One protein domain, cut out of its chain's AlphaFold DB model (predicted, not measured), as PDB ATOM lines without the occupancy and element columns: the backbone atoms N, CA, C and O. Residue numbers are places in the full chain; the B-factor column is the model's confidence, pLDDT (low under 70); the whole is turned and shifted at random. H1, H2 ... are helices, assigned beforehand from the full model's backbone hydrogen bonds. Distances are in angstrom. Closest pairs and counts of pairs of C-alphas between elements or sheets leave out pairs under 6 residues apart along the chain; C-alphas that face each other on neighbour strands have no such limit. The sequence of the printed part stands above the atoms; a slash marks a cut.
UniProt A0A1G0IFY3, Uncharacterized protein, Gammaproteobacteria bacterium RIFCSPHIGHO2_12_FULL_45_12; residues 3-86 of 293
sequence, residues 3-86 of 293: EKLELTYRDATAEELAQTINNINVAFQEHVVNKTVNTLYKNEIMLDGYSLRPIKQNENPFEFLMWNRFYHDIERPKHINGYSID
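What this domain is: This is residues 3 to 86 of the 293 residues of an uncharacterized protein of Gammaproteobacteria bacterium RIFCSPHIGHO2_12_FULL_45_12 (UniProt A0A1G0IFY3). A long helix, H1, makes one side of a loose, flat frame; two short helices, H2 and H3, pack on each other across a gap from H1, off to its side and not past its end, and a long tail with no named element, residues 68 to 86, runs back on that opposite side toward the end of the frame where H1 begins. The printed part has 84 residues with three named helices, H1, H2, H3 along the chain, and no named strand. Its class is all helix, with 35 residues in named elements, under half. It is only just loose, close to compact, with a radius of gyration of the C-alphas of 14.5 A and spans of 39 by 34 by 17 A.

Where its parts are: H1, residues 14 to 33, measures 28.5 A and begins at C-alpha 14 (88.141, 6.311, 118.516). H2 is residues 43 to 50, 10.5 A. H3 is residues 61 to 67, 10.0 A, ending at C-alpha 67 (83.342, 24.538, 136.153).

How they stand to each other: H1 is apart from H2 and from H3. H2 and H3 touch, the closest C-alphas being those of Gly 49 and Trp 67, 5.0 A apart. They run the same way at a steep tilt of 41 degrees. In H1, H2 and H3 every O i to N i+4 pair is within hydrogen-bond range. Residues 79 to 80 pair antiparallel with residues 83 to 84.

The domain as a whole: The two C-alphas farthest apart, those of Glu 44 and Gly 82, are 39.1 A apart. The printed part has no cut, and both links between helices are short. Mean pLDDT of the printed part is 87.4; residue 32 is under 70.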
ATOM      1  N   GLU A   3      83.892  24.133 117.516       94.81
ATOM      2  CA  GLU A   3      83.247  25.323 116.926       94.81
ATOM      3  C   GLU A   3      83.862  26.651 117.414       94.81
ATOM      4  O   GLU A   3      84.172  27.529 116.618       94.81
ATOM      5  N   LYS A   4      84.127  26.768 118.722       93.31
ATOM      6  CA  LYS A   4      84.742  27.946 119.363       93.31
ATOM      7  C   LYS A   4      86.208  28.172 118.950       93.31
ATOM      8  O   LYS A   4      86.709  29.277 119.134       93.31
ATOM      9  N   LEU A   5      86.870  27.138 118.434       93.69
ATOM     10  CA  LEU A   5      88.236  27.149 117.901       93.69
ATOM     11  C   LEU A   5      88.268  27.055 116.361       93.69
ATOM     12  O   LEU A   5      89.334  26.852 115.793       93.69
ATOM     13  N   GLU A   6      87.113  27.139 115.689       96.31
ATOM     14  CA  GLU A   6      86.969  26.991 114.228       96.31
ATOM     15  C   GLU A   6      87.498  25.642 113.671       96.31
ATOM     16  O   GLU A   6      87.857  25.510 112.501       96.31
ATOM     17  N   LEU A   7      87.503  24.595 114.507       93.88
ATOM     18  CA  LEU A   7      87.960  23.243 114.170       93.88
ATOM     19  C   LEU A   7      86.815  22.331 113.703       93.88
ATOM     20  O   LEU A   7      85.687  22.402 114.190       93.88
ATOM     21  N   THR A   8      87.135  21.373 112.830       97.25
ATOM     22  CA  THR A   8      86.221  20.268 112.489       97.25
ATOM     23  C   THR A   8      86.185  19.231 113.616       97.25
ATOM     24  O   THR A   8      87.232  18.754 114.046       97.25
ATOM     25  N   TYR A   9      84.984  18.846 114.055       96.69
ATOM     26  CA  TYR A   9      84.764  17.713 114.960       96.69
ATOM     27  C   TYR A   9      84.587  16.413 114.167       96.69
ATOM     28  O   TYR A   9      83.859  16.402 113.174       96.69
ATOM     29  N   ARG A  10      85.237  15.328 114.605       92.44
ATOM     30  CA  ARG A  10      85.048  13.965 114.086       92.44
ATOM     31  C   ARG A  10      85.160  12.949 115.213       92.44
ATOM     32  O   ARG A  10      86.063  13.058 116.038       92.44
ATOM     33  N   ASP A  11      84.278  11.963 115.215       95.19
ATOM     34  CA  ASP A  11      84.215  10.927 116.247       95.19
ATOM     35  C   ASP A  11      83.696   9.579 115.720       95.19
ATOM     36  O   ASP A  11      83.252   8.749 116.516       95.19
ATOM     37  N   ALA A  12      83.736   9.341 114.400       95.31
ATOM     38  CA  ALA A  12      83.203   8.113 113.800       95.31
ATOM     39  C   ALA A  12      84.014   6.864 114.192       95.31
ATOM     40  O   ALA A  12      83.478   5.757 114.182       95.31
ATOM     41  N   THR A  13      85.278   7.044 114.587       91.12
ATOM     42  CA  THR A  13      86.093   6.042 115.285       91.12
ATOM     43  C   THR A  13      86.800   6.674 116.488       91.12
ATOM     44  O   THR A  13      86.855   7.903 116.619       91.12
ATOM     45  N   ALA A  14      87.369   5.843 117.366       78.12
ATOM     46  CA  ALA A  14      88.141   6.311 118.516       78.12
ATOM     47  C   ALA A  14      89.387   7.110 118.086       78.12
ATOM     48  O   ALA A  14      89.749   8.092 118.731       78.12
ATOM     49  N   GLU A  15      90.012   6.732 116.969       81.94
ATOM     50  CA  GLU A  15      91.155   7.427 116.372       81.94
ATOM     51  C   GLU A  15      90.761   8.809 115.832       81.94
ATOM     52  O   GLU A  15      91.502   9.773 116.025       81.94
ATOM     53  N   GLU A  16      89.585   8.942 115.206       85.12
ATOM     54  CA  GLU A  16      89.080  10.250 114.769       85.12
ATOM     55  C   GLU A  16      88.762  11.171 115.956       85.12
ATOM     56  O   GLU A  16      89.115  12.354 115.919       85.12
ATOM     57  N   LEU A  17      88.168  10.635 117.031       84.62
ATOM     58  CA  LEU A  17      87.925  11.398 118.259       84.62
ATOM     59  C   LEU A  17      89.245  11.825 118.919       84.62
ATOM     60  O   LEU A  17      89.400  12.991 119.289       84.62
ATOM     61  N   ALA A  18      90.225  10.922 119.011       74.25
ATOM     62  CA  ALA A  18      91.556  11.231 119.526       74.25
ATOM     63  C   ALA A  18      92.256  12.315 118.688       74.25
ATOM     64  O   ALA A  18      92.842  13.244 119.246       74.25
ATOM     65  N   GLN A  19      92.143  12.267 117.356       75.19
ATOM     66  CA  GLN A  19      92.682  13.314 116.489       75.19
ATOM     67  C   GLN A  19      91.947  14.652 116.668       75.19
ATOM     68  O   GLN A  19      92.590  15.701 116.676       75.19
ATOM     69  N   THR A  20      90.628  14.639 116.873       80.88
ATOM     70  CA  THR A  20      89.853  15.846 117.206       80.88
ATOM     71  C   THR A  20      90.326  16.472 118.523       80.88
ATOM     72  O   THR A  20      90.526  17.686 118.584       80.88
ATOM     73  N   ILE A  21      90.582  15.661 119.555       77.00
ATOM     74  CA  ILE A  21      91.138  16.115 120.842       77.00
ATOM     75  C   ILE A  21      92.555  16.682 120.659       77.00
ATOM     76  O   ILE A  21      92.852  17.765 121.163       77.00
ATOM     77  N   ASN A  22      93.413  16.017 119.880       73.44
ATOM     78  CA  ASN A  22      94.751  16.522 119.561       73.44
ATOM     79  C   ASN A  22      94.701  17.880 118.845       73.44
ATOM     80  O   ASN A  22      95.457  18.781 119.202       73.44
ATOM     81  N   ASN A  23      93.781  18.066 117.894       72.19
ATOM     82  CA  ASN A  23      93.606  19.341 117.194       72.19
ATOM     83  C   ASN A  23      93.160  20.467 118.149       72.19
ATOM     84  O   ASN A  23      93.671  21.582 118.054       72.19
ATOM     85  N   ILE A  24      92.260  20.175 119.101       80.50
ATOM     86  CA  ILE A  24      91.868  21.117 120.168       80.50
ATOM     87  C   ILE A  24      93.087  21.510 121.013       80.50
ATOM     88  O   ILE A  24      93.293  22.694 121.271       80.50
ATOM     89  N   ASN A  25      93.911  20.536 121.410       75.56
ATOM     90  CA  ASN A  25      95.103  20.778 122.224       75.56
ATOM     91  C   ASN A  25      96.165  21.605 121.480       75.56
ATOM     92  O   ASN A  25      96.767  22.491 122.080       75.56
ATOM     93  N   VAL A  26      96.366  21.369 120.178       78.12
ATOM     94  CA  VAL A  26      97.269  22.175 119.335       78.12
ATOM     95  C   VAL A  26      96.787  23.626 119.254       78.12
ATOM     96  O   VAL A  26      97.555  24.531 119.568       78.12
ATOM     97  N   ALA A  27      95.509  23.856 118.936       81.25
ATOM     98  CA  ALA A  27      94.944  25.207 118.890       81.25
ATOM     99  C   ALA A  27      95.015  25.910 120.262       81.25
ATOM    100  O   ALA A  27      95.391  27.079 120.355       81.25
ATOM    101  N   PHE A  28      94.742  25.199 121.361       80.56
ATOM    102  CA  PHE A  28      94.928  25.739 122.711       80.56
ATOM    103  C   PHE A  28      96.395  26.109 122.993       80.56
ATOM    104  O   PHE A  28      96.670  27.165 123.566       80.56
ATOM    105  N   GLN A  29      97.353  25.289 122.550       75.75
ATOM    106  CA  GLN A  29      98.780  25.559 122.719       75.75
ATOM    107  C   GLN A  29      99.229  26.820 121.960       75.75
ATOM    108  O   GLN A  29     100.089  27.550 122.459       75.75
ATOM    109  N   GLU A  30      98.622  27.145 120.815       76.88
ATOM    110  CA  GLU A  30      98.847  28.425 120.130       76.88
ATOM    111  C   GLU A  30      98.385  29.615 120.987       76.88
ATOM    112  O   GLU A  30      99.119  30.597 121.119       76.88
ATOM    113  N   HIS A  31      97.230  29.517 121.659       85.50
ATOM    114  CA  HIS A  31      96.790  30.531 122.629       85.50
ATOM    115  C   HIS A  31      97.737  30.649 123.838       85.50
ATOM    116  O   HIS A  31      97.946  31.755 124.344       85.50
ATOM    117  N   VAL A  32      98.350  29.549 124.293       69.81
ATOM    118  CA  VAL A  32      99.376  29.572 125.355       69.81
ATOM    119  C   VAL A  32     100.630  30.317 124.888       69.81
ATOM    120  O   VAL A  32     101.075  31.244 125.566       69.81
ATOM    121  N   VAL A  33     101.176  29.963 123.720       75.00
ATOM    122  CA  VAL A  33     102.386  30.591 123.150       75.00
ATOM    123  C   VAL A  33     102.171  32.084 122.893       75.00
ATOM    124  O   VAL A  33     103.019  32.904 123.254       75.00
ATOM    125  N   ASN A  34     101.010  32.450 122.347       81.69
ATOM    126  CA  ASN A  34     100.646  33.836 122.050       81.69
ATOM    127  C   ASN A  34     100.168  34.629 123.282       81.69
ATOM    128  O   ASN A  34      99.932  35.831 123.174       81.69
ATOM    129  N   LYS A  35     100.057  33.989 124.458       90.38
ATOM    130  CA  LYS A  35      99.555  34.578 125.717       90.38
ATOM    131  C   LYS A  35      98.126  35.133 125.606       90.38
ATOM    132  O   LYS A  35      97.792  36.125 126.246       90.38
ATOM    133  N   THR A  36      97.282  34.469 124.819       93.81
ATOM    134  CA  THR A  36      95.877  34.820 124.553       93.81
ATOM    135  C   THR A  36      94.886  33.792 125.113       93.81
ATOM    136  O   THR A  36      93.723  33.776 124.723       93.81
ATOM    137  N   VAL A  37      95.289  32.930 126.056       87.00
ATOM    138  CA  VAL A  37      94.371  31.980 126.731       87.00
ATOM    139  C   VAL A  37      93.176  32.704 127.368       87.00
ATOM    140  O   VAL A  37      92.052  32.209 127.327       87.00
ATOM    141  N   ASN A  38      93.386  33.921 127.874       91.62
ATOM    142  CA  ASN A  38      92.343  34.772 128.451       91.62
ATOM    143  C   ASN A  38      91.285  35.268 127.442       91.62
ATOM    144  O   ASN A  38      90.361  35.962 127.854       91.62
ATOM    145  N   THR A  39      91.423  34.984 126.140       94.94
ATOM    146  CA  THR A  39      90.401  35.294 125.122       94.94
ATOM    147  C   THR A  39      89.495  34.100 124.811       94.94
ATOM    148  O   THR A  39      88.522  34.248 124.071       94.94
ATOM    149  N   LEU A  40      89.805  32.909 125.343       91.94
ATOM    150  CA  LEU A  40      89.007  31.695 125.135       91.94
ATOM    151  C   LEU A  40      87.770  31.628 126.040       91.94
ATOM    152  O   LEU A  40      86.804  30.955 125.681       91.94
ATOM    153  N   TYR A  41      87.791  32.349 127.164       93.69
ATOM    154  CA  TYR A  41      86.746  32.367 128.185       93.69
ATOM    155  C   TYR A  41      86.368  33.796 128.611       93.69
ATOM    156  O   TYR A  41      87.087  34.759 128.343       93.69
ATOM    157  N   LYS A  42      85.234  33.919 129.301       94.94
ATOM    158  CA  LYS A  42      84.672  35.156 129.855       94.94
ATOM    159  C   LYS A  42      84.721  35.146 131.382       94.94
ATOM    160  O   LYS A  42      84.250  34.200 132.015       94.94
ATOM    161  N   ASN A  43      85.239  36.208 131.997       90.00
ATOM    162  CA  ASN A  43      85.376  36.290 133.458       90.00
ATOM    163  C   ASN A  43      84.019  36.256 134.183       90.00
ATOM    164  O   ASN A  43      83.907  35.674 135.259       90.00
ATOM    165  N   GLU A  44      82.980  36.840 133.587       91.88
ATOM    166  CA  GLU A  44      81.618  36.827 134.112       91.88
ATOM    167  C   GLU A  44      81.015  35.410 134.156       91.88
ATOM    168  O   GLU A  44      80.359  35.060 135.134       91.88
ATOM    169  N   ILE A  45      81.326  34.554 133.176       93.75
ATOM    170  CA  ILE A  45      80.859  33.158 133.146       93.75
ATOM    171  C   ILE A  45      81.691  32.271 134.087       93.75
ATOM    172  O   ILE A  45      81.160  31.352 134.710       93.75
ATOM    173  N   MET A  46      82.978  32.578 134.272       86.62
ATOM    174  CA  MET A  46      83.807  31.935 135.305       86.62
ATOM    175  C   MET A  46      83.270  32.215 136.719       86.62
ATOM    176  O   MET A  46      83.284  31.325 137.570       86.62
ATOM    177  N   LEU A  47      82.747  33.423 136.968       85.44
ATOM    178  CA  LEU A  47      82.082  33.764 138.230       85.44
ATOM    179  C   LEU A  47      80.764  32.997 138.415       85.44
ATOM    180  O   LEU A  47      80.476  32.560 139.530       85.44
ATOM    181  N   ASP A  48      79.985  32.802 137.348       85.88
ATOM    182  CA  ASP A  48      78.786  31.958 137.383       85.88
ATOM    183  C   ASP A  48      79.138  30.499 137.734       85.88
ATOM    184  O   ASP A  48      78.510  29.922 138.622       85.88
ATOM    185  N   GLY A  49      80.196  29.943 137.131       83.38
ATOM    186  CA  GLY A  49      80.715  28.607 137.449       83.38
ATOM    187  C   GLY A  49      81.160  28.450 138.904       83.38
ATOM    188  O   GLY A  49      80.709  27.536 139.596       83.38
ATOM    189  N   TYR A  50      81.969  29.389 139.405       82.94
ATOM    190  CA  TYR A  50      82.359  29.449 140.821       82.94
ATOM    191  C   TYR A  50      81.145  29.545 141.762       82.94
ATOM    192  O   TYR A  50      81.133  28.956 142.841       82.94
ATOM    193  N   SER A  51      80.095  30.253 141.336       84.31
ATOM    194  CA  SER A  51      78.854  30.449 142.096       84.31
ATOM    195  C   SER A  51      77.846  29.298 141.952       84.31
ATOM    196  O   SER A  51      76.692  29.466 142.350       84.31
ATOM    197  N   LEU A  52      78.248  28.156 141.375       84.06
ATOM    198  CA  LEU A  52      77.391  26.994 141.100       84.06
ATOM    199  C   LEU A  52      76.125  27.355 140.302       84.06
ATOM    200  O   LEU A  52      75.023  26.904 140.616       84.06
ATOM    201  N   ARG A  53      76.266  28.183 139.261       87.44
ATOM    202  CA  ARG A  53      75.191  28.485 138.302       87.44
ATOM    203  C   ARG A  53      75.370  27.674 137.011       87.44
ATOM    204  O   ARG A  53      76.508  27.411 136.624       87.44
ATOM    205  N   PRO A  54      74.280  27.288 136.321       88.62
ATOM    206  CA  PRO A  54      74.379  26.556 135.061       88.62
ATOM    207  C   PRO A  54      75.122  27.353 133.982       88.62
ATOM    208  O   PRO A  54      74.737  28.474 133.651       88.62
ATOM    209  N   ILE A  55      76.153  26.745 133.394       91.31
ATOM    210  CA  ILE A  55      76.858  27.278 132.223       91.31
ATOM    211  C   ILE A  55      76.304  26.583 130.979       91.31
ATOM    212  O   ILE A  55      76.195  25.361 130.932       91.31
ATOM    213  N   LYS A  56      75.990  27.348 129.931       91.62
ATOM    214  CA  LYS A  56      75.591  26.781 128.638       91.62
ATOM    215  C   LYS A  56      76.810  26.288 127.853       91.62
ATOM    216  O   LYS A  56      77.621  27.100 127.404       91.62
ATOM    217  N   GLN A  57      76.900  24.975 127.646       89.81
ATOM    218  CA  GLN A  57      78.013  24.302 126.961       89.81
ATOM    219  C   GLN A  57      78.275  24.813 125.533       89.81
ATOM    220  O   GLN A  57      79.430  24.914 125.125       89.81
ATOM    221  N   ASN A  58      77.226  25.121 124.766       90.00
ATOM    222  CA  ASN A  58      77.344  25.594 123.383       90.00
ATOM    223  C   ASN A  58      77.861  27.041 123.293       90.00
ATOM    224  O   ASN A  58      78.687  27.348 122.440       90.00
ATOM    225  N   GLU A  59      77.420  27.923 124.193       93.81
ATOM    226  CA  GLU A  59      77.819  29.337 124.202       93.81
ATOM    227  C   GLU A  59      79.195  29.570 124.858       93.81
ATOM    228  O   GLU A  59      79.941  30.449 124.420       93.81
ATOM    229  N   ASN A  60      79.534  28.810 125.910       95.25
ATOM    230  CA  ASN A  60      80.716  29.043 126.757       95.25
ATOM    231  C   ASN A  60      81.427  27.707 127.103       95.25
ATOM    232  O   ASN A  60      81.382  27.236 128.245       95.25
ATOM    233  N   PRO A  61      82.030  27.021 126.107       94.19
ATOM    234  CA  PRO A  61      82.481  25.635 126.248       94.19
ATOM    235  C   PRO A  61      83.732  25.440 127.117       94.19
ATOM    236  O   PRO A  61      83.929  24.339 127.626       94.19
ATOM    237  N   PHE A  62      84.586  26.456 127.273       91.88
ATOM    238  CA  PHE A  62      85.795  26.354 128.101       91.88
ATOM    239  C   PHE A  62      85.458  26.526 129.581       91.88
ATOM    240  O   PHE A  62      85.923  25.766 130.426       91.88
ATOM    241  N   GLU A  63      84.585  27.480 129.888       94.06
ATOM    242  CA  GLU A  63      84.029  27.704 131.217       94.06
ATOM    243  C   GLU A  63      83.227  26.487 131.674       94.06
ATOM    244  O   GLU A  63      83.395  26.028 132.802       94.06
ATOM    245  N   PHE A  64      82.435  25.900 130.770       93.19
ATOM    246  CA  PHE A  64      81.729  24.645 131.017       93.19
ATOM    247  C   PHE A  64      82.688  23.492 131.345       93.19
ATOM    248  O   PHE A  64      82.484  22.797 132.336       93.19
ATOM    249  N   LEU A  65      83.758  23.311 130.559       89.81
ATOM    250  CA  LEU A  65      84.763  22.270 130.809       89.81
ATOM    251  C   LEU A  65      85.439  22.426 132.183       89.81
ATOM    252  O   LEU A  65      85.711  21.427 132.842       89.81
ATOM    253  N   MET A  66      85.710  23.662 132.612       88.50
ATOM    254  CA  MET A  66      86.395  23.943 133.880       88.50
ATOM    255  C   MET A  66      85.480  23.864 135.112       88.50
ATOM    256  O   MET A  66      85.943  23.453 136.175       88.50
ATOM    257  N   TRP A  67      84.211  24.274 134.995       89.44
ATOM    258  CA  TRP A  67      83.342  24.538 136.153       89.44
ATOM    259  C   TRP A  67      82.035  23.741 136.209       89.44
ATOM    260  O   TRP A  67      81.283  23.928 137.166       89.44
ATOM    261  N   ASN A  68      81.717  22.875 135.241       89.38
ATOM    262  CA  ASN A  68      80.431  22.179 135.284       89.38
ATOM    263  C   ASN A  68      80.274  21.296 136.544       89.38
ATOM    264  O   ASN A  68      81.118  20.454 136.846       89.38
ATOM    265  N   ARG A  69      79.138  21.468 137.232       87.44
ATOM    266  CA  ARG A  69      78.650  20.640 138.353       87.44
ATOM    267  C   ARG A  69      77.229  20.100 138.113       87.44
ATOM    268  O   ARG A  69      76.604  19.553 139.014       87.44
ATOM    269  N   PHE A  70      76.706  20.264 136.895       88.00
ATOM    270  CA  PHE A  70      75.368  19.855 136.477       88.00
ATOM    271  C   PHE A  70      75.479  18.653 135.529       88.00
ATOM    272  O   PHE A  70      75.670  18.786 134.321       88.00
ATOM    273  N   TYR A  71      75.406  17.446 136.096       85.44
ATOM    274  CA  TYR A  71      75.636  16.197 135.351       85.44
ATOM    275  C   TYR A  71      74.409  15.682 134.590       85.44
ATOM    276  O   TYR A  71      74.522  14.710 133.847       85.44
ATOM    277  N   HIS A  72      73.239  16.291 134.802       81.88
ATOM    278  CA  HIS A  72      72.001  15.939 134.101       81.88
ATOM    279  C   HIS A  72      72.003  16.401 132.637       81.88
ATOM    280  O   HIS A  72      71.322  15.794 131.817       81.88
ATOM    281  N   ASP A  73      72.810  17.417 132.320       75.00
ATOM    282  CA  ASP A  73      72.850  18.073 131.011       75.00
ATOM    283  C   ASP A  73      74.000  17.560 130.116       75.00
ATOM    284  O   ASP A  73      74.303  18.172 129.093       75.00
ATOM    285  N   ILE A  74      74.672  16.459 130.494       88.12
ATOM    286  CA  ILE A  74      75.808  15.888 129.745       88.12
ATOM    287  C   ILE A  74      75.616  14.415 129.384       88.12
ATOM    288  O   ILE A  74      75.387  13.555 130.237       88.12
ATOM    289  N   GLU A  75      75.817  14.106 128.107       90.06
ATOM    290  CA  GLU A  75      75.857  12.735 127.608       90.06
ATOM    291  C   GLU A  75      77.248  12.127 127.818       90.06
ATOM    292  O   GLU A  75      78.257  12.646 127.343       90.06
ATOM    293  N   ARG A  76      77.304  11.007 128.547       92.31
ATOM    294  CA  ARG A  76      78.533  10.232 128.793       92.31
ATOM    295  C   ARG A  76      78.304   8.736 128.553       92.31
ATOM    296  O   ARG A  76      78.430   7.932 129.480       92.31
ATOM    297  N   PRO A  77      77.892   8.345 127.334       94.31
ATOM    298  CA  PRO A  77      77.569   6.958 127.023       94.31
ATOM    299  C   PRO A  77      78.812   6.074 127.160       94.31
ATOM    300  O   PRO A  77      79.908   6.492 126.810       94.31
ATOM    301  N   LYS A  78      78.650   4.828 127.617       91.94
ATOM    302  CA  LYS A  78      79.758   3.853 127.650       91.94
ATOM    303  C   LYS A  78      80.226   3.442 126.251       91.94
ATOM    304  O   LYS A  78      81.383   3.067 126.076       91.94
ATOM    305  N   HIS A  79      79.326   3.502 125.271       93.94
ATOM    306  CA  HIS A  79      79.590   3.142 123.885       93.94
ATOM    307  C   HIS A  79      79.043   4.219 122.949       93.94
ATOM    308  O   HIS A  79      77.883   4.610 123.074       93.94
ATOM    309  N   ILE A  80      79.866   4.666 122.006       93.19
ATOM    310  CA  ILE A  80      79.521   5.644 120.970       93.19
ATOM    311  C   ILE A  80      80.214   5.221 119.672       93.19
ATOM    312  O   ILE A  80      81.324   4.701 119.712       93.19
ATOM    313  N   ASN A  81      79.525   5.348 118.533       92.56
ATOM    314  CA  ASN A  81      80.050   5.053 117.189       92.56
ATOM    315  C   ASN A  81      80.844   3.725 117.061       92.56
ATOM    316  O   ASN A  81      81.803   3.616 116.306       92.56
ATOM    317  N   GLY A  82      80.428   2.687 117.798       90.19
ATOM    318  CA  GLY A  82      81.029   1.346 117.754       90.19
ATOM    319  C   GLY A  82      82.246   1.117 118.662       90.19
ATOM    320  O   GLY A  82      82.691  -0.025 118.762       90.19
ATOM    321  N   TYR A  83      82.751   2.135 119.364       87.50
ATOM    322  CA  TYR A  83      83.827   2.001 120.356       87.50
ATOM    323  C   TYR A  83      83.336   2.261 121.786       87.50
ATOM    324  O   TYR A  83      82.202   2.682 122.020       87.50
ATOM    325  N   SER A  84      84.186   1.947 122.768       89.25
ATOM    326  CA  SER A  84      83.930   2.221 124.187       89.25
ATOM    327  C   SER A  84      84.643   3.495 124.624       89.25
ATOM    328  O   SER A  84      85.743   3.763 124.147       89.25
ATOM    329  N   ILE A  85      84.038   4.250 125.540       87.19
ATOM    330  CA  ILE A  85      84.621   5.477 126.088       87.19
ATOM    331  C   ILE A  85      84.412   5.562 127.604       87.19
ATOM    332  O   ILE A  85      83.293   5.450 128.119       87.19
ATOM    333  N   ASP A  86      85.521   5.778 128.306       84.38
ATOM    334  CA  ASP A  86      85.585   6.000 129.745       84.38
ATOM    335  C   ASP A  86      85.925   7.474 130.016       84.38
ATOM    336  O   ASP A  86      86.859   8.036 129.444       84.38
TER     337      ASP A  86